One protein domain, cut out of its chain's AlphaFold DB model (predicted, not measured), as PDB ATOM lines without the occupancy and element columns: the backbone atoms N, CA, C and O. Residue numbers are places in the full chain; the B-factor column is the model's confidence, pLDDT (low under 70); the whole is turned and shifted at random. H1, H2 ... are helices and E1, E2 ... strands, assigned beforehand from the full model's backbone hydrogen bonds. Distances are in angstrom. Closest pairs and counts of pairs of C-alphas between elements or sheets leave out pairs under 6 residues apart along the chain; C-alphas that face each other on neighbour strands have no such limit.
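AT A GLANCE: This is residues 5 to 66, 73 to 148 and 183 to 244 of the 244 residues of an uncharacterized protein of Actinoplanes sp. OR16 (UniProt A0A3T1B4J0). Look first for a small twisted sheet of four short strands, E1 to E4, with the long helix H5 over one face and H6 over the other, making three layers. The helical hairpin H1 and H2 stands beside these, H2 grazing edge strand E1; H7 runs crosswise from H5 to H1, and H3 lies far out, near H6. The printed part has 200 residues, with named elements in the order H1 H2 H3 E1 H4 H5 E2 H6 E3 E4 H7; the class is mixed, as is the sheet E1 E2 E3 E4. It is compact, with a radius of gyration of the C-alphas of 17.0 A and spans of 53 by 42 by 33 A.

HOW THE PARTS SIT: Begin with H1, residues 5 to 20, and H2, residues 26 to 43, a hairpin that touches at a shallow tilt of 16 degrees, opposite ways; the C-alphas of Gly 18 and Leu 26 are closest, 5.5 A. H3, residues 53 to 61, is close to but not clearly touching H6, residues 184 to 196; the C-alphas of Leu 56 and Glu 185 are closest, 7.4 A. E1, residues 83 to 86, H4, residues 89 to 92, H5, residues 109 to 133, and E2, residues 140 to 143, form a strand-helix-strand unit, parallel neighbour strands joined through helices, with a right-handed crossover. H4 touches H5, closest at the C-alphas of Ala 91 and Leu 118, 4.3 A. Between E1 and E2, find N 85 and O 141, 2.9 A. E3, residues 205 to 208, is parallel to E2, with N 206 and O 142 at 2.8 A, and forms an antiparallel hairpin with E4, residues 218 to 221, with N 207 and O 219 at 3.0 A. H5 is over E1 and E2 at a height over the sheet of 9.0 A; H6, on the opposite face, is over E2 and E3 at 6.7 A. H7, residues 230 to 242, is about perpendicular to H5, 83 degrees, and touches it, closest at the C-alphas of Phe 122 and Ala 233, 5.0 A; its residues 237 to 242 alone touch H1. Every O i to N i+4 pair is within hydrogen-bond range in H1, H2, H5 and H7; H3 has 3 of 5, H6 7 of 9, and H4 is too short for one.

IN THESE COORDINATES: Find C-alpha 5 at (150.680, 165.600, 174.360), where H1 begins its 21.8 A; H2 spans 24.2 A. H5 runs 35.6 A from C-alpha 109 at (137.575, 158.165, 177.830). H7 ends at C-alpha 242, (160.460, 166.076, 172.856).

THE WHOLE: Residues 67 to 72 and 149 to 182 are not printed; the C-alpha gaps are 20.3 A and 5.8 A. The link H4 to H5 is long. Confidence is low, under 70, among others at residues 5 to 66 and 73 to 81.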
ATOM      1  N   GLY A   5     149.389 165.146 174.856       37.19
ATOM      2  CA  GLY A   5     150.680 165.600 174.360       37.19
ATOM      3  C   GLY A   5     150.684 167.064 173.966       37.19
ATOM      4  O   GLY A   5     151.466 167.813 174.521       37.19
ATOM      5  N   GLU A   6     149.807 167.499 173.062       42.19
ATOM      6  CA  GLU A   6     149.929 168.834 172.456       42.19
ATOM      7  C   GLU A   6     149.692 169.981 173.440       42.19
ATOM      8  O   GLU A   6     150.343 171.003 173.309       42.19
ATOM      9  N   SER A   7     148.815 169.856 174.445       47.75
ATOM     10  CA  SER A   7     148.606 170.958 175.404       47.75
ATOM     11  C   SER A   7     149.768 171.109 176.387       47.75
ATOM     12  O   SER A   7     150.205 172.229 176.643       47.75
ATOM     13  N   VAL A   8     150.299 169.995 176.907       52.06
ATOM     14  CA  VAL A   8     151.469 170.016 177.802       52.06
ATOM     15  C   VAL A   8     152.733 170.354 177.009       52.06
ATOM     16  O   VAL A   8     153.528 171.172 177.460       52.06
ATOM     17  N   ALA A   9     152.894 169.804 175.804       49.44
ATOM     18  CA  ALA A   9     153.995 170.122 174.900       49.44
ATOM     19  C   ALA A   9     153.956 171.584 174.459       49.44
ATOM     20  O   ALA A   9     154.955 172.265 174.622       49.44
ATOM     21  N   ALA A  10     152.813 172.114 174.008       50.25
ATOM     22  CA  ALA A  10     152.699 173.517 173.605       50.25
ATOM     23  C   ALA A  10     152.947 174.477 174.774       50.25
ATOM     24  O   ALA A  10     153.620 175.490 174.596       50.25
ATOM     25  N   ALA A  11     152.459 174.153 175.977       52.97
ATOM     26  CA  ALA A  11     152.748 174.935 177.177       52.97
ATOM     27  C   ALA A  11     154.246 174.926 177.515       52.97
ATOM     28  O   ALA A  11     154.824 175.970 177.808       52.97
ATOM     29  N   THR A  12     154.882 173.756 177.432       52.03
ATOM     30  CA  THR A  12     156.308 173.582 177.732       52.03
ATOM     31  C   THR A  12     157.194 174.229 176.656       52.03
ATOM     32  O   THR A  12     158.195 174.859 176.987       52.03
ATOM     33  N   ALA A  13     156.794 174.155 175.383       55.03
ATOM     34  CA  ALA A  13     157.449 174.784 174.235       55.03
ATOM     35  C   ALA A  13     157.393 176.310 174.317       55.03
ATOM     36  O   ALA A  13     158.427 176.970 174.295       55.03
ATOM     37  N   ALA A  14     156.191 176.868 174.509       52.47
ATOM     38  CA  ALA A  14     155.988 178.305 174.663       52.47
ATOM     39  C   ALA A  14     156.797 178.864 175.841       52.47
ATOM     40  O   ALA A  14     157.257 180.003 175.806       52.47
ATOM     41  N   PHE A  15     156.989 178.050 176.880       55.19
ATOM     42  CA  PHE A  15     157.794 178.404 178.035       55.19
ATOM     43  C   PHE A  15     159.308 178.325 177.768       55.19
ATOM     44  O   PHE A  15     160.028 179.259 178.117       55.19
ATOM     45  N   ARG A  16     159.793 177.270 177.093       56.91
ATOM     46  CA  ARG A  16     161.189 177.145 176.626       56.91
ATOM     47  C   ARG A  16     161.582 178.327 175.741       56.91
ATOM     48  O   ARG A  16     162.594 178.976 175.994       56.91
ATOM     49  N   ASP A  17     160.759 178.619 174.744       51.06
ATOM     50  CA  ASP A  17     161.039 179.658 173.757       51.06
ATOM     51  C   ASP A  17     160.951 181.057 174.399       51.06
ATOM     52  O   ASP A  17     161.746 181.940 174.092       51.06
ATOM     53  N   GLY A  18     160.057 181.243 175.380       49.00
ATOM     54  CA  GLY A  18     159.962 182.475 176.170       49.00
ATOM     55  C   GLY A  18     161.130 182.711 177.138       49.00
ATOM     56  O   GLY A  18     161.462 183.867 177.406       49.00
ATOM     57  N   LEU A  19     161.759 181.649 177.657       48.19
ATOM     58  CA  LEU A  19     162.949 181.732 178.516       48.19
ATOM     59  C   LEU A  19     164.246 181.948 177.722       48.19
ATOM     60  O   LEU A  19     165.165 182.585 178.235       48.19
ATOM     61  N   GLY A  20     164.325 181.449 176.484       47.47
ATOM     62  CA  GLY A  20     165.513 181.579 175.633       47.47
ATOM     63  C   GLY A  20     165.817 183.011 175.183       47.47
ATOM     64  O   GLY A  20     166.972 183.332 174.917       47.47
ATOM     65  N   ASP A  21     164.809 183.887 175.143       43.69
ATOM     66  CA  ASP A  21     164.925 185.187 174.470       43.69
ATOM     67  C   ASP A  21     165.262 186.381 175.384       43.69
ATOM     68  O   ASP A  21     165.381 187.503 174.896       43.69
ATOM     69  N   ALA A  22     165.441 186.192 176.700       44.19
ATOM     70  CA  ALA A  22     165.857 187.238 177.656       44.19
ATOM     71  C   ALA A  22     165.096 188.587 177.553       44.19
ATOM     72  O   ALA A  22     165.607 189.638 177.953       44.19
ATOM     73  N   ARG A  23     163.862 188.597 177.024       40.34
ATOM     74  CA  ARG A  23     163.052 189.816 176.892       40.34
ATOM     75  C   ARG A  23     162.086 189.948 178.072       40.34
ATOM     76  O   ARG A  23     161.228 189.078 178.260       40.34
ATOM     77  N   PRO A  24     162.147 191.041 178.852       40.50
ATOM     78  CA  PRO A  24     161.225 191.254 179.962       40.50
ATOM     79  C   PRO A  24     159.782 191.374 179.441       40.50
ATOM     80  O   PRO A  24     159.456 192.279 178.678       40.50
ATOM     81  N   GLY A  25     158.913 190.440 179.845       45.84
ATOM     82  CA  GLY A  25     157.474 190.430 179.523       45.84
ATOM     83  C   GLY A  25     156.980 189.231 178.703       45.84
ATOM     84  O   GLY A  25     155.791 188.918 178.756       45.84
ATOM     85  N   LEU A  26     157.870 188.502 178.026       40.88
ATOM     86  CA  LEU A  26     157.539 187.286 177.266       40.88
ATOM     87  C   LEU A  26     157.061 186.090 178.125       40.88
ATOM     88  O   LEU A  26     156.112 185.424 177.705       40.88
ATOM     89  N   PRO A  27     157.556 185.872 179.365       46.22
ATOM     90  CA  PRO A  27     157.011 184.843 180.257       46.22
ATOM     91  C   PRO A  27     155.537 185.083 180.604       46.22
ATOM     92  O   PRO A  27     154.757 184.143 180.719       46.22
ATOM     93  N   ARG A  28     155.113 186.353 180.703       43.53
ATOM     94  CA  ARG A  28     153.715 186.724 180.985       43.53
ATOM     95  C   ARG A  28     152.796 186.423 179.799       43.53
ATOM     96  O   ARG A  28     151.647 186.048 180.005       43.53
ATOM     97  N   LEU A  29     153.310 186.543 178.574       38.69
ATOM     98  CA  LEU A  29     152.616 186.184 177.332       38.69
ATOM     99  C   LEU A  29     152.536 184.665 177.139       38.69
ATOM    100  O   LEU A  29     151.484 184.168 176.751       38.69
ATOM    101  N   ALA A  30     153.592 183.926 177.489       43.38
ATOM    102  CA  ALA A  30     153.586 182.464 177.498       43.38
ATOM    103  C   ALA A  30     152.614 181.906 178.555       43.38
ATOM    104  O   ALA A  30     151.802 181.038 178.252       43.38
ATOM    105  N   VAL A  31     152.596 182.472 179.768       46.50
ATOM    106  CA  VAL A  31     151.616 182.131 180.816       46.50
ATOM    107  C   VAL A  31     150.191 182.496 180.390       46.50
ATOM    108  O   VAL A  31     149.276 181.693 180.570       46.50
ATOM    109  N   ALA A  32     149.985 183.659 179.763       39.41
ATOM    110  CA  ALA A  32     148.691 184.017 179.186       39.41
ATOM    111  C   ALA A  32     148.274 183.040 178.073       39.41
ATOM    112  O   ALA A  32     147.109 182.663 178.019       39.41
ATOM    113  N   ALA A  33     149.205 182.565 177.239       35.91
ATOM    114  CA  ALA A  33     148.944 181.553 176.217       35.91
ATOM    115  C   ALA A  33     148.579 180.187 176.829       35.91
ATOM    116  O   ALA A  33     147.643 179.551 176.354       35.91
ATOM    117  N   VAL A  34     149.218 179.773 177.929       45.66
ATOM    118  CA  VAL A  34     148.861 178.555 178.685       45.66
ATOM    119  C   VAL A  34     147.463 178.673 179.296       45.66
ATOM    120  O   VAL A  34     146.655 177.754 179.164       45.66
ATOM    121  N   VAL A  35     147.124 179.827 179.880       45.44
ATOM    122  CA  VAL A  35     145.769 180.119 180.378       45.44
ATOM    123  C   VAL A  35     144.750 180.155 179.231       45.44
ATOM    124  O   VAL A  35     143.635 179.671 179.401       45.44
ATOM    125  N   ILE A  36     145.119 180.664 178.051       40.97
ATOM    126  CA  ILE A  36     144.249 180.749 176.868       40.97
ATOM    127  C   ILE A  36     144.030 179.380 176.220       40.97
ATOM    128  O   ILE A  36     142.893 179.080 175.877       40.97
ATOM    129  N   VAL A  37     145.043 178.519 176.091       39.09
ATOM    130  CA  VAL A  37     144.890 177.150 175.555       39.09
ATOM    131  C   VAL A  37     144.012 176.304 176.486       39.09
ATOM    132  O   VAL A  37     143.138 175.569 176.026       39.09
ATOM    133  N   PHE A  38     144.140 176.491 177.803       43.38
ATOM    134  CA  PHE A  38     143.282 175.831 178.790       43.38
ATOM    135  C   PHE A  38     141.862 176.424 178.848       43.38
ATOM    136  O   PHE A  38     140.882 175.691 178.992       43.38
ATOM    137  N   ALA A  39     141.723 177.741 178.678       35.69
ATOM    138  CA  ALA A  39     140.429 178.400 178.524       35.69
ATOM    139  C   ALA A  39     139.767 178.055 177.183       35.69
ATOM    140  O   ALA A  39     138.547 178.014 177.125       35.69
ATOM    141  N   LEU A  40     140.528 177.754 176.126       32.84
ATOM    142  CA  LEU A  40     140.037 177.267 174.831       32.84
ATOM    143  C   LEU A  40     139.515 175.832 174.930       32.84
ATOM    144  O   LEU A  40     138.512 175.520 174.295       32.84
ATOM    145  N   TRP A  41     140.102 174.995 175.791       39.97
ATOM    146  CA  TRP A  41     139.529 173.693 176.153       39.97
ATOM    147  C   TRP A  41     138.160 173.840 176.844       39.97
ATOM    148  O   TRP A  41     137.249 173.053 176.592       39.97
ATOM    149  N   TRP A  42     137.980 174.899 177.643       35.03
ATOM    150  CA  TRP A  42     136.684 175.294 178.214       35.03
ATOM    151  C   TRP A  42     135.739 175.920 177.167       35.03
ATOM    152  O   TRP A  42     134.553 175.600 177.123       35.03
ATOM    153  N   LEU A  43     136.269 176.749 176.263       35.12
ATOM    154  CA  LEU A  43     135.543 177.425 175.177       35.12
ATOM    155  C   LEU A  43     135.006 176.447 174.120       35.12
ATOM    156  O   LEU A  43     134.042 176.758 173.424       35.12
ATOM    157  N   TYR A  44     135.620 175.265 173.998       37.53
ATOM    158  CA  TYR A  44     135.177 174.203 173.093       37.53
ATOM    159  C   TYR A  44     133.870 173.536 173.560       37.53
ATOM    160  O   TYR A  44     133.172 172.927 172.751       37.53
ATOM    161  N   PHE A  45     133.509 173.684 174.844       39.47
ATOM    162  CA  PHE A  45     132.300 173.096 175.433       39.47
ATOM    163  C   PHE A  45     131.303 174.116 176.006       39.47
ATOM    164  O   PHE A  45     130.240 173.702 176.466       39.47
ATOM    165  N   ASP A  46     131.577 175.423 175.928       31.22
ATOM    166  CA  ASP A  46     130.614 176.465 176.306       31.22
ATOM    167  C   ASP A  46     130.863 177.786 175.543       31.22
ATOM    168  O   ASP A  46     131.971 178.329 175.533       31.22
ATOM    169  N   ARG A  47     129.832 178.330 174.880       30.62
ATOM    170  CA  ARG A  47     129.863 179.675 174.259       30.62
ATOM    171  C   ARG A  47     129.404 180.742 175.278       30.62
ATOM    172  O   ARG A  47     128.640 180.424 176.175       30.62
ATOM    173  N   PRO A  48     129.584 182.047 174.994       36.38
ATOM    174  CA  PRO A  48     130.790 182.869 175.057       36.38
ATOM    175  C   PRO A  48     130.973 183.571 176.428       36.38
ATOM    176  O   PRO A  48     130.093 184.282 176.918       36.38
ATOM    177  N   VAL A  49     132.176 183.474 177.004       39.44
ATOM    178  CA  VAL A  49     132.564 184.110 178.281       39.44
ATOM    179  C   VAL A  49     133.089 185.529 178.050       39.44
ATOM    180  O   VAL A  49     134.294 185.759 178.033       39.44
ATOM    181  N   ARG A  50     132.200 186.509 177.849       30.16
ATOM    182  CA  ARG A  50     132.627 187.916 177.675       30.16
ATOM    183  C   ARG A  50     132.244 188.873 178.811       30.16
ATOM    184  O   ARG A  50     132.682 190.013 178.777       30.16
ATOM    185  N   HIS A  51     131.538 188.426 179.859       33.91
ATOM    186  CA  HIS A  51     131.061 189.350 180.911       33.91
ATOM    187  C   HIS A  51     131.137 188.878 182.381       33.91
ATOM    188  O   HIS A  51     130.618 189.575 183.242       33.91
ATOM    189  N   ARG A  52     131.755 187.734 182.728       38.78
ATOM    190  CA  ARG A  52     131.603 187.158 184.095       38.78
ATOM    191  C   ARG A  52     132.833 187.156 185.012       38.78
ATOM    192  O   ARG A  52     132.709 186.748 186.162       38.78
ATOM    193  N   PHE A  53     133.991 187.644 184.571       38.16
ATOM    194  CA  PHE A  53     135.206 187.587 185.400       38.16
ATOM    195  C   PHE A  53     135.253 188.621 186.538       38.16
ATOM    196  O   PHE A  53     135.851 188.354 187.574       38.16
ATOM    197  N   THR A  54     134.580 189.768 186.411       36.75
ATOM    198  CA  THR A  54     134.621 190.836 187.431       36.75
ATOM    199  C   THR A  54     133.587 190.663 188.548       36.75
ATOM    200  O   THR A  54     133.791 191.145 189.659       36.75
ATOM    201  N   SER A  55     132.494 189.937 188.300       39.84
ATOM    202  CA  SER A  55     131.377 189.826 189.249       39.84
ATOM    203  C   SER A  55     131.569 188.739 190.310       39.84
ATOM    204  O   SER A  55     131.064 188.876 191.419       39.84
ATOM    205  N   LEU A  56     132.298 187.662 190.003       39.75
ATOM    206  CA  LEU A  56     132.374 186.476 190.868       39.75
ATOM    207  C   LEU A  56     133.269 186.682 192.099       39.75
ATOM    208  O   LEU A  56     132.925 186.223 193.189       39.75
ATOM    209  N   LEU A  57     134.365 187.436 191.952       41.50
ATOM    210  CA  LEU A  57     135.227 187.817 193.075       41.50
ATOM    211  C   LEU A  57     134.487 188.766 194.037       41.50
ATOM    212  O   LEU A  57     134.553 188.604 195.254       41.50
ATOM    213  N   ALA A  58     133.711 189.705 193.483       39.28
ATOM    214  CA  ALA A  58     132.873 190.625 194.248       39.28
ATOM    215  C   ALA A  58     131.716 189.902 194.965       39.28
ATOM    216  O   ALA A  58     131.440 190.186 196.127       39.28
ATOM    217  N   LEU A  59     131.077 188.916 194.322       38.72
ATOM    218  CA  LEU A  59     129.982 188.140 194.920       38.72
ATOM    219  C   LEU A  59     130.425 187.306 196.129       38.72
ATOM    220  O   LEU A  59     129.648 187.123 197.065       38.72
ATOM    221  N   TRP A  60     131.665 186.809 196.133       42.38
ATOM    222  CA  TRP A  60     132.214 186.105 197.293       42.38
ATOM    223  C   TRP A  60     132.457 187.051 198.477       42.38
ATOM    224  O   TRP A  60     132.181 186.681 199.619       42.38
ATOM    225  N   LEU A  61     132.892 188.286 198.203       45.50
ATOM    226  CA  LEU A  61     133.083 189.334 199.214       45.50
ATOM    227  C   LEU A  61     131.757 189.852 199.804       45.50
ATOM    228  O   LEU A  61     131.752 190.376 200.915       45.50
ATOM    229  N   LEU A  62     130.639 189.684 199.090       42.56
ATOM    230  CA  LEU A  62     129.328 190.242 199.444       42.56
ATOM    231  C   LEU A  62     128.360 189.241 200.104       42.56
ATOM    232  O   LEU A  62     127.239 189.629 200.433       42.56
ATOM    233  N   LYS A  63     128.738 187.970 200.331       41.72
ATOM    234  CA  LYS A  63     127.853 187.017 201.036       41.72
ATOM    235  C   LYS A  63     127.693 187.430 202.517       41.72
ATOM    236  O   LYS A  63     128.678 187.390 203.260       41.72
ATOM    237  N   PRO A  64     126.477 187.774 202.984       35.75
ATOM    238  CA  PRO A  64     126.267 188.216 204.358       35.75
ATOM    239  C   PRO A  64     126.563 187.071 205.339       35.75
ATOM    240  O   PRO A  64     126.105 185.945 205.154       35.75
ATOM    241  N   GLY A  65     127.363 187.356 206.373       47.38
ATOM    242  CA  GLY A  65     127.694 186.406 207.447       47.38
ATOM    243  C   GLY A  65     129.165 185.985 207.556       47.38
ATOM    244  O   GLY A  65     129.504 185.224 208.461       47.38
ATOM    245  N   ARG A  66     130.070 186.482 206.703       46.44
ATOM    246  CA  ARG A  66     131.524 186.352 206.915       46.44
ATOM    247  C   ARG A  66     132.147 187.733 207.047       46.44
ATOM    248  O   ARG A  66     131.955 188.578 206.181       46.44
ATOM    249  N   GLY A  73     143.823 199.126 199.963       32.09
ATOM    250  CA  GLY A  73     144.826 199.442 198.947       32.09
ATOM    251  C   GLY A  73     144.774 198.564 197.702       32.09
ATOM    252  O   GLY A  73     145.357 197.487 197.634       32.09
ATOM    253  N   THR A  74     144.175 199.115 196.652       35.69
ATOM    254  CA  THR A  74     144.253 198.701 195.242       35.69
ATOM    255  C   THR A  74     145.650 198.897 194.619       35.69
ATOM    256  O   THR A  74     145.777 199.016 193.405       35.69
ATOM    257  N   ALA A  75     146.720 198.889 195.421       32.84
ATOM    258  CA  ALA A  75     148.097 199.156 194.990       32.84
ATOM    259  C   ALA A  75     149.033 197.926 195.039       32.84
ATOM    260  O   ALA A  75     150.234 198.067 194.843       32.84
ATOM    261  N   ALA A  76     148.511 196.713 195.260       33.78
ATOM    262  CA  ALA A  76     149.313 195.486 195.400       33.78
ATOM    263  C   ALA A  76     149.029 194.408 194.328       33.78
ATOM    264  O   ALA A  76     149.307 193.231 194.533       33.78
ATOM    265  N   LEU A  77     148.506 194.782 193.155       35.81
ATOM    266  CA  LEU A  77     148.311 193.844 192.031       35.81
ATOM    267  C   LEU A  77     149.586 193.587 191.202       35.81
ATOM    268  O   LEU A  77     149.525 192.944 190.161       35.81
ATOM    269  N   ALA A  78     150.744 194.058 191.674       36.06
ATOM    270  CA  ALA A  78     152.058 193.715 191.128       36.06
ATOM    271  C   ALA A  78     152.739 192.556 191.887       36.06
ATOM    272  O   ALA A  78     153.948 192.383 191.785       36.06
ATOM    273  N   LEU A  79     151.982 191.770 192.660       40.25
ATOM    274  CA  LEU A  79     152.455 190.485 193.173       40.25
ATOM    275  C   LEU A  79     152.357 189.461 192.037       40.25
ATOM    276  O   LEU A  79     151.318 189.379 191.384       40.25
ATOM    277  N   ALA A  80     153.444 188.733 191.774       55.56
ATOM    278  CA  ALA A  80     153.533 187.727 190.720       55.56
ATOM    279  C   ALA A  80     152.317 186.785 190.758       55.56
ATOM    280  O   ALA A  80     152.160 185.992 191.685       55.56
ATOM    281  N   THR A  81     151.425 186.910 189.773       67.06
ATOM    282  CA  THR A  81     150.233 186.065 189.689       67.06
ATOM    283  C   THR A  81     150.677 184.621 189.454       67.06
ATOM    284  O   THR A  81     151.372 184.371 188.463       67.06
ATOM    285  N   PRO A  82     150.311 183.668 190.327       81.25
ATOM    286  CA  PRO A  82     150.725 182.284 190.168       81.25
ATOM    287  C   PRO A  82     150.163 181.673 188.881       81.25
ATOM    288  O   PRO A  82     149.046 181.967 188.446       81.25
ATOM    289  N   VAL A  83     150.932 180.762 188.292       85.56
ATOM    290  CA  VAL A  83     150.487 179.898 187.199       85.56
ATOM    291  C   VAL A  83     149.651 178.771 187.798       85.56
ATOM    292  O   VAL A  83     150.195 177.790 188.310       85.56
ATOM    293  N   THR A  84     148.325 178.916 187.746       88.88
ATOM    294  CA  THR A  84     147.375 177.901 188.222       88.88
ATOM    295  C   THR A  84     146.952 176.957 187.102       88.88
ATOM    296  O   THR A  84     146.221 177.343 186.188       88.88
ATOM    297  N   THR A  85     147.336 175.686 187.209       87.81
ATOM    298  CA  THR A  85     146.898 174.627 186.292       87.81
ATOM    299  C   THR A  85     145.619 173.958 186.794       87.81
ATOM    300  O   THR A  85     145.520 173.546 187.953       87.81
ATOM    301  N   VAL A  86     144.621 173.801 185.918       86.81
ATOM    302  CA  VAL A  86     143.327 173.213 186.300       86.81
ATOM    303  C   VAL A  86     143.319 171.689 186.109       86.81
ATOM    304  O   VAL A  86     143.162 171.164 185.004       86.81
ATOM    305  N   THR A  87     143.423 170.966 187.222       90.25
ATOM    306  CA  THR A  87     143.336 169.500 187.302       90.25
ATOM    307  C   THR A  87     141.912 169.030 187.670       90.25
ATOM    308  O   THR A  87     140.927 169.751 187.506       90.25
ATOM    309  N   SER A  88     141.766 167.779 188.108       87.25
ATOM    310  CA  SER A  88     140.512 167.136 188.497       87.25
ATOM    311  C   SER A  88     140.739 166.157 189.645       87.25
ATOM    312  O   SER A  88     141.830 165.609 189.806       87.25
ATOM    313  N   SER A  89     139.687 165.855 190.407       86.81
ATOM    314  CA  SER A  89     139.725 164.779 191.404       86.81
ATOM    315  C   SER A  89     139.990 163.403 190.774       86.81
ATOM    316  O   SER A  89     140.496 162.513 191.459       86.81
ATOM    317  N   SER A  90     139.749 163.232 189.464       83.44
ATOM    318  CA  SER A  90     140.110 162.016 188.714       83.44
ATOM    319  C   SER A  90     141.617 161.729 188.720       83.44
ATOM    320  O   SER A  90     142.013 160.561 188.687       83.44
ATOM    321  N   ALA A  91     142.460 162.762 188.854       87.75
ATOM    322  CA  ALA A  91     143.909 162.615 188.965       87.75
ATOM    323  C   ALA A  91     144.315 161.771 190.183       87.75
ATOM    324  O   ALA A  91     145.346 161.102 190.156       87.75
ATOM    325  N   ARG A  92     143.489 161.744 191.241       91.31
ATOM    326  CA  ARG A  92     143.775 161.035 192.499       91.31
ATOM    327  C   ARG A  92     144.000 159.534 192.316       91.31
ATOM    328  O   ARG A  92     144.791 158.946 193.049       91.31
ATOM    329  N   GLN A  93     143.276 158.917 191.384       88.62
ATOM    330  CA  GLN A  93     143.313 157.468 191.137       88.62
ATOM    331  C   GLN A  93     143.936 157.110 189.782       88.62
ATOM    332  O   GLN A  93     144.099 155.932 189.468       88.62
ATOM    333  N   ALA A  94     144.272 158.115 188.975       89.62
ATOM    334  CA  ALA A  94     144.874 157.919 187.671       89.62
ATOM    335  C   ALA A  94     146.319 157.411 187.765       89.62
ATOM    336  O   ALA A  94     146.970 157.471 188.810       89.62
ATOM    337  N   ARG A  95     146.813 156.904 186.635       93.75
ATOM    338  CA  ARG A  95     148.197 156.468 186.433       93.75
ATOM    339  C   ARG A  95     148.636 156.889 185.038       93.75
ATOM    340  O   ARG A  95     147.816 156.860 184.122       93.75
ATOM    341  N   LEU A  96     149.909 157.241 184.887       89.19
ATOM    342  CA  LEU A  96     150.512 157.446 183.575       89.19
ATOM    343  C   LEU A  96     150.837 156.083 182.952       89.19
ATOM    344  O   LEU A  96     151.573 155.280 183.526       89.19
ATOM    345  N   ASN A  97     150.288 155.813 181.774       91.25
ATOM    346  CA  ASN A  97     150.637 154.658 180.966       91.25
ATOM    347  C   ASN A  97     151.796 155.012 180.033       91.25
ATOM    348  O   ASN A  97     151.588 155.414 178.894       91.25
ATOM    349  N   TRP A  98     153.028 154.829 180.500       91.38
ATOM    350  CA  TRP A  98     154.229 155.136 179.716       91.38
ATOM    351  C   TRP A  98     154.354 154.352 178.402       91.38
ATOM    352  O   TRP A  98     155.057 154.798 177.503       91.38
ATOM    353  N   ALA A  99     153.684 153.203 178.277       91.69
ATOM    354  CA  ALA A  99     153.687 152.411 177.048       91.69
ATOM    355  C   ALA A  99     152.691 152.921 175.987       91.69
ATOM    356  O   ALA A  99     152.755 152.484 174.839       91.69
ATOM    357  N   ASP A 100     151.751 153.788 176.375       85.00
ATOM    358  CA  ASP A 100     150.720 154.357 175.501       85.00
ATOM    359  C   ASP A 100     150.203 155.677 176.098       85.00
ATOM    360  O   ASP A 100     149.043 155.816 176.502       85.00
ATOM    361  N   LEU A 101     151.115 156.644 176.238       82.50
ATOM    362  CA  LEU A 101     150.854 157.886 176.966       82.50
ATOM    363  C   LEU A 101     149.824 158.766 176.234       82.50
ATOM    364  O   LEU A 101     149.031 159.451 176.874       82.50
ATOM    365  N   GLN A 102     149.752 158.665 174.906       79.31
ATOM    366  CA  GLN A 102     148.744 159.336 174.078       79.31
ATOM    367  C   GLN A 102     147.434 158.536 173.926       79.31
ATOM    368  O   GLN A 102     146.484 159.021 173.317       79.31
ATOM    369  N   SER A 103     147.326 157.343 174.530       77.06
ATOM    370  CA  SER A 103     146.154 156.453 174.405       77.06
ATOM    371  C   SER A 103     145.796 156.086 172.952       77.06
ATOM    372  O   SER A 103     144.615 155.952 172.620       77.06
ATOM    373  N   GLU A 104     146.804 155.919 172.095       78.75
ATOM    374  CA  GLU A 104     146.674 155.609 170.666       78.75
ATOM    375  C   GLU A 104     146.332 154.137 170.425       78.75
ATOM    376  O   GLU A 104     145.603 153.810 169.491       78.75
ATOM    377  N   ARG A 105     146.822 153.232 171.283       82.19
ATOM    378  CA  ARG A 105     146.606 151.785 171.112       82.19
ATOM    379  C   ARG A 105     145.257 151.350 171.667       82.19
ATOM    380  O   ARG A 105     144.553 150.559 171.044       82.19
ATOM    381  N   LYS A 106     144.902 151.815 172.871       77.94
ATOM    382  CA  LYS A 106     143.637 151.444 173.529       77.94
ATOM    383  C   LYS A 106     143.000 152.622 174.251       77.94
ATOM    384  O   LYS A 106     143.269 152.876 175.427       77.94
ATOM    385  N   TYR A 107     142.041 153.251 173.582       75.00
ATOM    386  CA  TYR A 107     141.320 154.390 174.130       75.00
ATOM    387  C   TYR A 107     140.247 153.991 175.156       75.00
ATOM    388  O   TYR A 107     139.467 153.054 174.978       75.00
ATOM    389  N   SER A 108     140.185 154.741 176.252       75.62
ATOM    390  CA  SER A 108     139.085 154.718 177.214       75.62
ATOM    391  C   SER A 108     138.931 156.117 177.776       75.62
ATOM    392  O   SER A 108     139.835 156.598 178.451       75.62
ATOM    393  N   ALA A 109     137.790 156.754 177.511       68.88
ATOM    394  CA  ALA A 109     137.575 158.165 177.830       68.88
ATOM    395  C   ALA A 109     137.871 158.498 179.301       68.88
ATOM    396  O   ALA A 109     138.597 159.444 179.582       68.88
ATOM    397  N   VAL A 110     137.389 157.673 180.237       70.31
ATOM    398  CA  VAL A 110     137.617 157.869 181.680       70.31
ATOM    399  C   VAL A 110     139.098 157.746 182.043       70.31
ATOM    400  O   VAL A 110     139.617 158.572 182.793       70.31
ATOM    401  N   ARG A 111     139.799 156.741 181.501       75.06
ATOM    402  CA  ARG A 111     141.228 156.523 181.783       75.06
ATOM    403  C   ARG A 111     142.100 157.609 181.157       75.06
ATOM    404  O   ARG A 111     142.956 158.146 181.849       75.06
ATOM    405  N   ALA A 112     141.837 157.970 179.903       74.50
ATOM    406  CA  ALA A 112     142.539 159.038 179.197       74.50
ATOM    407  C   ALA A 112     142.342 160.394 179.893       74.50
ATOM    408  O   ALA A 112     143.302 161.129 180.095       74.50
ATOM    409  N   TYR A 113     141.119 160.692 180.345       75.88
ATOM    410  CA  TYR A 113     140.826 161.899 181.120       75.88
ATOM    411  C   TYR A 113     141.521 161.919 182.490       75.88
ATOM    412  O   TYR A 113     142.079 162.933 182.896       75.88
ATOM    413  N   GLY A 114     141.502 160.803 183.227       81.00
ATOM    414  CA  GLY A 114     142.232 160.704 184.492       81.00
ATOM    415  C   GLY A 114     143.737 160.903 184.295       81.00
ATOM    416  O   GLY A 114     144.359 161.664 185.032       81.00
ATOM    417  N   GLN A 115     144.305 160.258 183.273       88.38
ATOM    418  CA  GLN A 115     145.710 160.399 182.897       88.38
ATOM    419  C   GLN A 115     146.058 161.844 182.533       88.38
ATOM    420  O   GLN A 115     147.095 162.331 182.977       88.38
ATOM    421  N   SER A 116     145.183 162.554 181.812       80.44
ATOM    422  CA  SER A 116     145.418 163.964 181.495       80.44
ATOM    423  C   SER A 116     145.382 164.881 182.685       80.44
ATOM    424  O   SER A 116     146.282 165.697 182.854       80.44
ATOM    425  N   LYS A 117     144.440 164.670 183.593       89.56
ATOM    426  CA  LYS A 117     144.383 165.475 184.809       89.56
ATOM    427  C   LYS A 117     145.529 165.159 185.768       89.56
ATOM    428  O   LYS A 117     145.972 166.049 186.493       89.56
ATOM    429  N   LEU A 118     146.055 163.935 185.744       93.19
ATOM    430  CA  LEU A 118     147.288 163.601 186.450       93.19
ATOM    431  C   LEU A 118     148.516 164.273 185.822       93.19
ATOM    432  O   LEU A 118     149.336 164.811 186.558       93.19
ATOM    433  N   ALA A 119     148.620 164.289 184.493       88.56
ATOM    434  CA  ALA A 119     149.687 164.996 183.789       88.56
ATOM    435  C   ALA A 119     149.669 166.506 184.078       88.56
ATOM    436  O   ALA A 119     150.713 167.068 184.390       88.56
ATOM    437  N   ASP A 120     148.487 167.131 184.082       90.19
ATOM    438  CA  ASP A 120     148.298 168.536 184.471       90.19
ATOM    439  C   ASP A 120     148.822 168.812 185.894       90.19
ATOM    440  O   ASP A 120     149.487 169.817 186.146       90.19
ATOM    441  N   LEU A 121     148.537 167.909 186.842       95.31
ATOM    442  CA  LEU A 121     149.011 168.045 188.219       95.31
ATOM    443  C   LEU A 121     150.533 167.878 188.309       95.31
ATOM    444  O   LEU A 121     151.187 168.670 188.981       95.31
ATOM    445  N   PHE A 122     151.108 166.894 187.615       95.19
ATOM    446  CA  PHE A 122     152.561 166.740 187.545       95.19
ATOM    447  C   PHE A 122     153.243 167.961 186.930       95.19
ATOM    448  O   PHE A 122     154.247 168.414 187.469       95.19
ATOM    449  N   PHE A 123     152.681 168.521 185.858       90.75
ATOM    450  CA  PHE A 123     153.199 169.725 185.217       90.75
ATOM    451  C   PHE A 123     153.276 170.904 186.192       90.75
ATOM    452  O   PHE A 123     154.328 171.521 186.304       90.75
ATOM    453  N   ALA A 124     152.203 171.190 186.936       93.19
ATOM    454  CA  ALA A 124     152.192 172.301 187.891       93.19
ATOM    455  C   ALA A 124     153.244 172.137 189.001       93.19
ATOM    456  O   ALA A 124     153.944 173.082 189.360       93.19
ATOM    457  N   LEU A 125     153.372 170.916 189.534       96.88
ATOM    458  CA  LEU A 125     154.349 170.606 190.579       96.88
ATOM    459  C   LEU A 125     155.787 170.707 190.054       96.88
ATOM    460  O   LEU A 125     156.659 171.246 190.735       96.88
ATOM    461  N   GLU A 126     156.029 170.217 188.840       95.31
ATOM    462  CA  GLU A 126     157.346 170.234 188.213       95.31
ATOM    463  C   GLU A 126     157.757 171.636 187.753       95.31
ATOM    464  O   GLU A 126     158.914 172.012 187.938       95.31
ATOM    465  N   LEU A 127     156.822 172.440 187.235       90.00
ATOM    466  CA  LEU A 127     157.058 173.846 186.904       90.00
ATOM    467  C   LEU A 127     157.508 174.622 188.143       90.00
ATOM    468  O   LEU A 127     158.498 175.345 188.087       90.00
ATOM    469  N   ASP A 128     156.825 174.438 189.275       95.25
ATOM    470  CA  ASP A 128     157.199 175.086 190.533       95.25
ATOM    471  C   ASP A 128     158.576 174.626 191.036       95.25
ATOM    472  O   ASP A 128     159.409 175.440 191.440       95.25
ATOM    473  N   ARG A 129     158.854 173.315 190.968       96.06
ATOM    474  CA  ARG A 129     160.145 172.742 191.370       96.06
ATOM    475  C   ARG A 129     161.288 173.281 190.511       96.06
ATOM    476  O   ARG A 129     162.318 173.676 191.054       96.06
ATOM    477  N   ARG A 130     161.113 173.308 189.187       90.88
ATOM    478  CA  ARG A 130     162.114 173.824 188.245       90.88
ATOM    479  C   ARG A 130     162.284 175.332 188.368       90.88
ATOM    480  O   ARG A 130     163.422 175.783 188.375       90.88
ATOM    481  N   SER A 131     161.200 176.082 188.551       88.69
ATOM    482  CA  SER A 131     161.248 177.526 188.798       88.69
ATOM    483  C   SER A 131     162.104 177.858 190.015       88.69
ATOM    484  O   SER A 131     163.030 178.656 189.906       88.69
ATOM    485  N   ARG A 132     161.879 177.171 191.144       92.19
ATOM    486  CA  ARG A 132     162.687 177.345 192.362       92.19
ATOM    487  C   ARG A 132     164.144 176.931 192.185       92.19
ATOM    488  O   ARG A 132     165.017 177.532 192.789       92.19
ATOM    489  N   ALA A 133     164.409 175.893 191.395       92.81
ATOM    490  CA  ALA A 133     165.766 175.409 191.161       92.81
ATOM    491  C   ALA A 133     166.579 176.294 190.196       92.81
ATOM    492  O   ALA A 133     167.797 176.161 190.157       92.81
ATOM    493  N   ASN A 134     165.915 177.144 189.404       85.94
ATOM    494  CA  ASN A 134     166.538 177.963 188.360       85.94
ATOM    495  C   ASN A 134     166.219 179.464 188.502       85.94
ATOM    496  O   ASN A 134     166.413 180.216 187.549       85.94
ATOM    497  N   ASP A 135     165.685 179.886 189.651       85.00
ATOM    498  CA  ASP A 135     165.345 181.278 189.969       85.00
ATOM    499  C   ASP A 135     164.472 181.982 188.909       85.00
ATOM    500  O   ASP A 135     164.671 183.150 188.580       85.00
ATOM    501  N   TRP A 136     163.469 181.282 188.363       80.75
ATOM    502  CA  TRP A 136     162.594 181.838 187.313       80.75
ATOM    503  C   TRP A 136     161.561 182.858 187.814       80.75
ATOM    504  O   TRP A 136     160.843 183.433 186.999       80.75
ATOM    505  N   ASP A 137     161.449 183.054 189.131       84.12
ATOM    506  CA  ASP A 137     160.436 183.910 189.770       84.12
ATOM    507  C   ASP A 137     158.988 183.555 189.364       84.12
ATOM    508  O   ASP A 137     158.096 184.396 189.245       84.12
ATOM    509  N   ILE A 138     158.739 182.263 189.121       83.19
ATOM    510  CA  ILE A 138     157.412 181.735 188.795       83.19
ATOM    511  C   ILE A 138     156.904 180.888 189.947       83.19
ATOM    512  O   ILE A 138     157.510 179.886 190.322       83.19
ATOM    513  N   VAL A 139     155.733 181.246 190.457       87.44
ATOM    514  CA  VAL A 139     154.971 180.414 191.386       87.44
ATOM    515  C   VAL A 139     153.999 179.573 190.568       87.44
ATOM    516  O   VAL A 139     153.201 180.138 189.819       87.44
ATOM    517  N   SER A 140     154.026 178.244 190.702       90.50
ATOM    518  CA  SER A 140     153.052 177.375 190.026       90.50
ATOM    519  C   SER A 140     152.297 176.491 191.004       90.50
ATOM    520  O   SER A 140     152.865 175.922 191.931       90.50
ATOM    521  N   ASN A 141     150.984 176.388 190.821       95.81
ATOM    522  CA  ASN A 141     150.122 175.549 191.639       95.81
ATOM    523  C   ASN A 141     149.036 174.882 190.791       95.81
ATOM    524  O   ASN A 141     148.855 175.190 189.613       95.81
ATOM    525  N   ALA A 142     148.312 173.945 191.393       95.44
ATOM    526  CA  ALA A 142     147.202 173.262 190.749       95.44
ATOM    527  C   ALA A 142     145.899 173.494 191.511       95.44
ATOM    528  O   ALA A 142     145.886 173.580 192.739       95.44
ATOM    529  N   ALA A 143     144.778 173.517 190.797       93.19
ATOM    530  CA  ALA A 143     143.454 173.546 191.404       93.19
ATOM    531  C   ALA A 143     142.470 172.650 190.652       93.19
ATOM    532  O   ALA A 143     142.588 172.487 189.441       93.19
ATOM    533  N   HIS A 144     141.469 172.094 191.335       90.06
ATOM    534  CA  HIS A 144     140.335 171.459 190.663       90.06
ATOM    535  C   HIS A 144     138.992 171.999 191.156       90.06
ATOM    536  O   HIS A 144     138.836 172.283 192.346       90.06
ATOM    537  N   PRO A 145     137.985 172.081 190.269       83.81
ATOM    538  CA  PRO A 145     136.700 172.687 190.594       83.81
ATOM    539  C   PRO A 145     135.776 171.776 191.410       83.81
ATOM    540  O   PRO A 145     134.602 172.086 191.579       83.81
ATOM    541  N   GLY A 146     136.255 170.618 191.869       81.19
ATOM    542  CA  GLY A 146     135.377 169.549 192.339       81.19
ATOM    543  C   GLY A 146     134.510 168.993 191.208       81.19
ATOM    544  O   GLY A 146     134.967 168.840 190.076       81.19
ATOM    545  N   THR A 147     133.259 168.683 191.518       70.06
ATOM    546  CA  THR A 147     132.259 168.220 190.563       70.06
ATOM    547  C   THR A 147     131.172 169.278 190.444       70.06
ATOM    548  O   THR A 147     130.402 169.525 191.369       70.06
ATOM    549  N   THR A 148     131.124 169.920 189.286       57.47
ATOM    550  CA  THR A 148     130.130 170.935 188.944       57.47
ATOM    551  C   THR A 148     129.022 170.336 188.086       57.47
ATOM    552  O   THR A 148     129.243 169.392 187.326       57.47
ATOM    553  N   GLY A 183     127.290 174.104 192.572       62.62
ATOM    554  CA  GLY A 183     127.105 175.122 191.537       62.62
ATOM    555  C   GLY A 183     128.411 175.450 190.812       62.62
ATOM    556  O   GLY A 183     129.504 175.224 191.335       62.62
ATOM    557  N   VAL A 184     128.304 175.991 189.598       65.19
ATOM    558  CA  VAL A 184     129.475 176.390 188.795       65.19
ATOM    559  C   VAL A 184     130.302 177.423 189.550       65.19
ATOM    560  O   VAL A 184     131.522 177.325 189.611       65.19
ATOM    561  N   GLU A 185     129.622 178.371 190.185       65.19
ATOM    562  CA  GLU A 185     130.208 179.433 190.989       65.19
ATOM    563  C   GLU A 185     131.045 178.858 192.131       65.19
ATOM    564  O   GLU A 185     132.187 179.275 192.304       65.19
ATOM    565  N   ASP A 186     130.520 177.866 192.856       69.81
ATOM    566  CA  ASP A 186     131.234 177.210 193.954       69.81
ATOM    567  C   ASP A 186     132.437 176.402 193.443       69.81
ATOM    568  O   ASP A 186     133.496 176.405 194.071       69.81
ATOM    569  N   GLY A 187     132.326 175.784 192.261       71.50
ATOM    570  CA  GLY A 187     133.443 175.098 191.607       71.50
ATOM    571  C   GLY A 187     134.538 176.020 191.081       71.50
ATOM    572  O   GLY A 187     135.688 175.603 190.976       71.50
ATOM    573  N   LEU A 188     134.237 177.287 190.806       77.44
ATOM    574  CA  LEU A 188     135.256 178.268 190.438       77.44
ATOM    575  C   LEU A 188     136.052 178.761 191.650       77.44
ATOM    576  O   LEU A 188     137.193 179.193 191.492       77.44
ATOM    577  N   LEU A 189     135.492 178.684 192.861       82.62
ATOM    578  CA  LEU A 189     136.127 179.260 194.043       82.62
ATOM    579  C   LEU A 189     137.516 178.663 194.362       82.62
ATOM    580  O   LEU A 189     138.408 179.453 194.666       82.62
ATOM    581  N   PRO A 190     137.773 177.339 194.279       84.62
ATOM    582  CA  PRO A 190     139.120 176.797 194.472       84.62
ATOM    583  C   PRO A 190     140.128 177.266 193.420       84.62
ATOM    584  O   PRO A 190     141.292 177.480 193.746       84.62
ATOM    585  N   ILE A 191     139.678 177.469 192.178       83.75
ATOM    586  CA  ILE A 191     140.523 177.963 191.082       83.75
ATOM    587  C   ILE A 191     140.879 179.432 191.325       83.75
ATOM    588  O   ILE A 191     142.048 179.800 191.272       83.75
ATOM    589  N   LEU A 192     139.887 180.263 191.662       81.62
ATOM    590  CA  LEU A 192     140.109 181.671 192.000       81.62
ATOM    591  C   LEU A 192     140.991 181.824 193.241       81.62
ATOM    592  O   LEU A 192     141.855 182.696 193.274       81.62
ATOM    593  N   TYR A 193     140.805 180.965 194.247       84.06
ATOM    594  CA  TYR A 193     141.665 180.946 195.424       84.06
ATOM    595  C   TYR A 193     143.120 180.675 195.031       84.06
ATOM    596  O   TYR A 193     143.996 181.440 195.415       84.06
ATOM    597  N   ALA A 194     143.377 179.637 194.235       88.00
ATOM    598  CA  ALA A 194     144.726 179.288 193.798       88.00
ATOM    599  C   ALA A 194     145.387 180.377 192.933       88.00
ATOM    600  O   ALA A 194     146.590 180.597 193.058       88.00
ATOM    601  N   ALA A 195     144.601 181.060 192.096       84.06
ATOM    602  CA  ALA A 195     145.100 182.045 191.139       84.06
ATOM    603  C   ALA A 195     145.292 183.454 191.723       84.06
ATOM    604  O   ALA A 195     146.111 184.215 191.216       84.06
ATOM    605  N   ALA A 196     144.515 183.833 192.743       82.56
ATOM    606  CA  ALA A 196     144.441 185.225 193.196       82.56
ATOM    607  C   ALA A 196     144.632 185.420 194.706       82.56
ATOM    608  O   ALA A 196     144.785 186.554 195.159       82.56
ATOM    609  N   SER A 197     144.594 184.356 195.513       81.88
ATOM    610  CA  SER A 197     144.784 184.499 196.957       81.88
ATOM    611  C   SER A 197     146.255 184.767 197.274       81.88
ATOM    612  O   SER A 197     147.103 183.971 196.878       81.88
ATOM    613  N   PRO A 198     146.586 185.775 198.101       80.88
ATOM    614  CA  PRO A 198     147.951 185.949 198.606       80.88
ATOM    615  C   PRO A 198     148.380 184.808 199.543       80.88
ATOM    616  O   PRO A 198     149.540 184.715 199.924       80.88
ATOM    617  N   ARG A 199     147.438 183.945 199.951       83.75
ATOM    618  CA  ARG A 199     147.709 182.721 200.718       83.75
ATOM    619  C   ARG A 199     147.910 181.492 199.829       83.75
ATOM    620  O   ARG A 199     148.118 180.407 200.365       83.75
ATOM    621  N   ALA A 200     147.771 181.622 198.510       86.38
ATOM    622  CA  ALA A 200     148.096 180.544 197.592       86.38
ATOM    623  C   ALA A 200     149.617 180.466 197.415       86.38
ATOM    624  O   ALA A 200     150.285 181.484 197.254       86.38
ATOM    625  N   GLY A 201     150.159 179.254 197.470       90.62
ATOM    626  CA  GLY A 201     151.589 178.985 197.365       90.62
ATOM    627  C   GLY A 201     151.923 178.094 196.178       90.62
ATOM    628  O   GLY A 201     151.052 177.413 195.631       90.62
ATOM    629  N   GLY A 202     153.202 178.090 195.816       94.25
ATOM    630  CA  GLY A 202     153.779 177.203 194.813       94.25
ATOM    631  C   GLY A 202     153.833 175.743 195.266       94.25
ATOM    632  O   GLY A 202     153.927 175.459 196.464       94.25
ATOM    633  N   GLY A 203     153.717 174.809 194.322       95.69
ATOM    634  CA  GLY A 203     153.778 173.370 194.584       95.69
ATOM    635  C   GLY A 203     152.585 172.846 195.390       95.69
ATOM    636  O   GLY A 203     152.680 171.806 196.042       95.69
ATOM    637  N   ARG A 204     151.462 173.577 195.389       97.38
ATOM    638  CA  ARG A 204     150.244 173.246 196.144       97.38
ATOM    639  C   ARG A 204     149.117 172.769 195.239       97.38
ATOM    640  O   ARG A 204     149.072 173.086 194.052       97.38
ATOM    641  N   LEU A 205     148.184 172.029 195.835       97.62
ATOM    642  CA  LEU A 205     146.930 171.617 195.214       97.62
ATOM    643  C   LEU A 205     145.767 172.256 195.966       97.62
ATOM    644  O   LEU A 205     145.696 172.159 197.187       97.62
ATOM    645  N   TYR A 206     144.831 172.848 195.238       95.69
ATOM    646  CA  TYR A 206     143.620 173.441 195.788       95.69
ATOM    647  C   TYR A 206     142.369 172.748 195.249       95.69
ATOM    648  O   TYR A 206     142.309 172.292 194.106       95.69
ATOM    649  N   GLY A 207     141.341 172.667 196.078       93.94
ATOM    650  CA  GLY A 207     140.072 172.057 195.710       93.94
ATOM    651  C   GLY A 207     139.060 172.188 196.837       93.94
ATOM    652  O   GLY A 207     139.332 172.851 197.840       93.94
ATOM    653  N   PRO A 208     137.870 171.606 196.680       90.56
ATOM    654  CA  PRO A 208     136.877 171.626 197.736       90.56
ATOM    655  C   PRO A 208     137.249 170.687 198.900       90.56
ATOM    656  O   PRO A 208     137.728 169.574 198.683       90.56
ATOM    657  N   ASP A 209     136.981 171.121 200.131       90.69
ATOM    658  CA  ASP A 209     137.310 170.416 201.384       90.69
ATOM    659  C   ASP A 209     136.333 169.301 201.798       90.69
ATOM    660  O   ASP A 209     136.587 168.581 202.765       90.69
ATOM    661  N   GLY A 210     135.211 169.148 201.097       85.19
ATOM    662  CA  GLY A 210     134.175 168.193 201.472       85.19
ATOM    663  C   GLY A 210     134.489 166.754 201.070       85.19
ATOM    664  O   GLY A 210     135.579 166.398 200.608       85.19
ATOM    665  N   PHE A 211     133.496 165.885 201.255       81.62
ATOM    666  CA  PHE A 211     133.658 164.449 201.053       81.62
ATOM    667  C   PHE A 211     134.156 164.117 199.640       81.62
ATOM    668  O   PHE A 211     133.613 164.580 198.635       81.62
ATOM    669  N   GLY A 212     135.228 163.324 199.571       79.88
ATOM    670  CA  GLY A 212     135.875 162.955 198.313       79.88
ATOM    671  C   GLY A 212     136.481 164.131 197.535       79.88
ATOM    672  O   GLY A 212     137.037 163.896 196.463       79.88
ATOM    673  N   GLN A 213     136.441 165.352 198.078       87.81
ATOM    674  CA  GLN A 213     136.797 166.609 197.418       87.81
ATOM    675  C   GLN A 213     135.977 166.809 196.133       87.81
ATOM    676  O   GLN A 213     136.481 167.231 195.094       87.81
ATOM    677  N   PHE A 214     134.694 166.455 196.180       80.56
ATOM    678  CA  PHE A 214     133.768 166.713 195.075       80.56
ATOM    679  C   PHE A 214     133.060 168.056 195.234       80.56
ATOM    680  O   PHE A 214     132.893 168.783 194.264       80.56
ATOM    681  N   THR A 215     132.692 168.415 196.459       82.62
ATOM    682  CA  THR A 215     132.030 169.678 196.807       82.62
ATOM    683  C   THR A 215     132.560 170.172 198.139       82.62
ATOM    684  O   THR A 215     133.196 169.408 198.864       82.62
ATOM    685  N   GLY A 216     132.354 171.448 198.458       83.75
ATOM    686  CA  GLY A 216     132.832 172.037 199.709       83.75
ATOM    687  C   GLY A 216     133.398 173.435 199.516       83.75
ATOM    688  O   GLY A 216     133.258 174.047 198.458       83.75
ATOM    689  N   LYS A 217     134.034 173.957 200.561       87.12
ATOM    690  CA  LYS A 217     134.707 175.256 200.520       87.12
ATOM    691  C   LYS A 217     136.087 175.101 199.871       87.12
ATOM    692  O   LYS A 217     136.698 174.044 200.009       87.12
ATOM    693  N   PRO A 218     136.612 176.151 199.218       87.75
ATOM    694  CA  PRO A 218     138.001 176.181 198.775       87.75
ATOM    695  C   PRO A 218     138.959 175.914 199.929       87.75
ATOM    696  O   PRO A 218     138.893 176.600 200.951       87.75
ATOM    697  N   ALA A 219     139.861 174.964 199.737       92.88
ATOM    698  CA  ALA A 219     140.929 174.665 200.670       92.88
ATOM    699  C   ALA A 219     142.187 174.210 199.930       92.88
ATOM    700  O   ALA A 219     142.136 173.746 198.786       92.88
ATOM    701  N   GLU A 220     143.323 174.332 200.613       96.94
ATOM    702  CA  GLU A 220     144.511 173.569 200.253       96.94
ATOM    703  C   GLU A 220     144.255 172.088 200.532       96.94
ATOM    704  O   GLU A 220     143.717 171.712 201.575       96.94
ATOM    705  N   LEU A 221     144.644 171.251 199.584       96.88
ATOM    706  CA  LEU A 221     144.516 169.810 199.642       96.88
ATOM    707  C   LEU A 221     145.899 169.167 199.719       96.88
ATOM    708  O   LEU A 221     146.867 169.683 199.155       96.88
ATOM    709  N   PRO A 222     146.010 167.984 200.344       96.69
ATOM    710  CA  PRO A 222     147.223 167.197 200.225       96.69
ATOM    711  C   PRO A 222     147.433 166.795 198.763       96.69
ATOM    712  O   PRO A 222     146.499 166.334 198.100       96.69
ATOM    713  N   ILE A 223     148.679 166.874 198.289       97.62
ATOM    714  CA  ILE A 223     149.040 166.340 196.972       97.62
ATOM    715  C   ILE A 223     148.635 164.866 196.900       97.62
ATOM    716  O   ILE A 223     148.947 164.065 197.799       97.62
ATOM    717  N   TYR A 224     147.919 164.515 195.833       96.62
ATOM    718  CA  TYR A 224     147.449 163.160 195.589       96.62
ATOM    719  C   TYR A 224     148.602 162.175 195.541       96.62
ATOM    720  O   TYR A 224     149.635 162.456 194.946       96.62
ATOM    721  N   ARG A 225     148.414 160.986 196.126       97.00
ATOM    722  CA  ARG A 225     149.445 159.937 196.135       97.00
ATOM    723  C   ARG A 225     149.936 159.604 194.719       97.00
ATOM    724  O   ARG A 225     151.123 159.365 194.554       97.00
ATOM    725  N   SER A 226     149.045 159.626 193.725       96.44
ATOM    726  CA  SER A 226     149.370 159.422 192.306       96.44
ATOM    727  C   SER A 226     150.343 160.455 191.730       96.44
ATOM    728  O   SER A 226     151.003 160.145 190.748       96.44
ATOM    729  N   ALA A 227     150.446 161.641 192.337       96.44
ATOM    730  CA  ALA A 227     151.234 162.776 191.860       96.44
ATOM    731  C   ALA A 227     152.441 163.127 192.753       96.44
ATOM    732  O   ALA A 227     153.006 164.206 192.625       96.44
ATOM    733  N   ARG A 228     152.823 162.251 193.693       96.06
ATOM    734  CA  ARG A 228     153.973 162.479 194.600       96.06
ATOM    735  C   ARG A 228     155.309 161.985 194.048       96.06
ATOM    736  O   ARG A 228     156.337 162.208 194.671       96.06
ATOM    737  N   ASP A 229     155.287 161.260 192.936       96.81
ATOM    738  CA  ASP A 229     156.489 160.714 192.315       96.81
ATOM    739  C   ASP A 229     157.166 161.789 191.453       96.81
ATOM    740  O   ASP A 229     156.782 162.025 190.307       96.81
ATOM    741  N   GLU A 230     158.165 162.460 192.027       96.44
ATOM    742  CA  GLU A 230     158.928 163.513 191.347       96.44
ATOM    743  C   GLU A 230     159.674 162.993 190.110       96.44
ATOM    744  O   GLU A 230     159.811 163.719 189.126       96.44
ATOM    745  N   ALA A 231     160.101 161.725 190.101       97.38
ATOM    746  CA  ALA A 231     160.770 161.141 188.942       97.38
ATOM    747  C   ALA A 231     159.799 160.994 187.762       97.38
ATOM    748  O   ALA A 231     160.169 161.257 186.617       97.38
ATOM    749  N   GLN A 232     158.537 160.635 188.026       95.56
ATOM    750  CA  GLN A 232     157.496 160.654 186.995       95.56
ATOM    751  C   GLN A 232     157.186 162.068 186.503       95.56
ATOM    752  O   GLN A 232     157.000 162.243 185.299       95.56
ATOM    753  N   ALA A 233     157.166 163.059 187.396       92.75
ATOM    754  CA  ALA A 233     156.957 164.457 187.028       92.75
ATOM    755  C   ALA A 233     158.067 164.962 186.089       92.75
ATOM    756  O   ALA A 233     157.775 165.459 185.000       92.75
ATOM    757  N   SER A 234     159.333 164.735 186.457       92.69
ATOM    758  CA  SER A 234     160.491 165.097 185.631       92.69
ATOM    759  C   SER A 234     160.481 164.362 184.294       92.69
ATOM    760  O   SER A 234     160.637 164.986 183.250       92.69
ATOM    761  N   ARG A 235     160.226 163.047 184.294       92.62
ATOM    762  CA  ARG A 235     160.154 162.260 183.056       92.62
ATOM    763  C   ARG A 235     159.052 162.761 182.123       92.62
ATOM    764  O   ARG A 235     159.228 162.743 180.907       92.62
ATOM    765  N   LEU A 236     157.909 163.174 182.674       86.19
ATOM    766  CA  LEU A 236     156.790 163.689 181.888       86.19
ATOM    767  C   LEU A 236     157.143 165.037 181.262       86.19
ATOM    768  O   LEU A 236     156.827 165.256 180.096       86.19
ATOM    769  N   TRP A 237     157.821 165.903 182.015       84.50
ATOM    770  CA  TRP A 237     158.339 167.173 181.514       84.50
ATOM    771  C   TRP A 237     159.316 166.972 180.356       84.50
ATOM    772  O   TRP A 237     159.154 167.573 179.296       84.50
ATOM    773  N   ASP A 238     160.294 166.083 180.528       82.50
ATOM    774  CA  ASP A 238     161.295 165.812 179.497       82.50
ATOM    775  C   ASP A 238     160.645 165.192 178.251       82.50
ATOM    776  O   ASP A 238     160.957 165.585 177.131       82.50
ATOM    777  N   TYR A 239     159.670 164.294 178.425       77.56
ATOM    778  CA  TYR A 239     158.872 163.779 177.312       77.56
ATOM    779  C   TYR A 239     158.091 164.892 176.597       77.56
ATOM    780  O   TYR A 239     158.114 164.952 175.370       77.56
ATOM    781  N   ALA A 240     157.436 165.797 177.331       72.19
ATOM    782  CA  ALA A 240     156.692 166.907 176.738       72.19
ATOM    783  C   ALA A 240     157.594 167.834 175.906       72.19
ATOM    784  O   ALA A 240     157.167 168.301 174.854       72.19
ATOM    785  N   LEU A 241     158.848 168.037 176.323       70.19
ATOM    786  CA  LEU A 241     159.850 168.783 175.554       70.19
ATOM    787  C   LEU A 241     160.230 168.111 174.227       70.19
ATOM    788  O   LEU A 241     160.589 168.813 173.290       70.19
ATOM    789  N   THR A 242     160.162 166.781 174.122       69.75
ATOM    790  CA  THR A 242     160.460 166.076 172.856       69.75
ATOM    791  C   THR A 242     159.357 166.207 171.809       69.75
ATOM    792  O   THR A 242     159.597 165.953 170.632       69.75
ATOM    793  N   LEU A 243     158.151 166.590 172.229       59.69
ATOM    794  CA  LEU A 243     157.009 166.813 171.343       59.69
ATOM    795  C   LEU A 243     156.979 168.242 170.761       59.69
ATOM    796  O   LEU A 243     156.054 168.559 170.014       59.69
ATOM    797  N   ALA A 244     157.939 169.091 171.144       48.12
ATOM    798  CA  ALA A 244     157.976 170.535 170.923       48.12
ATOM    799  C   ALA A 244     159.165 170.981 170.066       48.12
ATOM    800  O   ALA A 244     158.923 171.580 169.001       48.12
TER     801      ALA A 244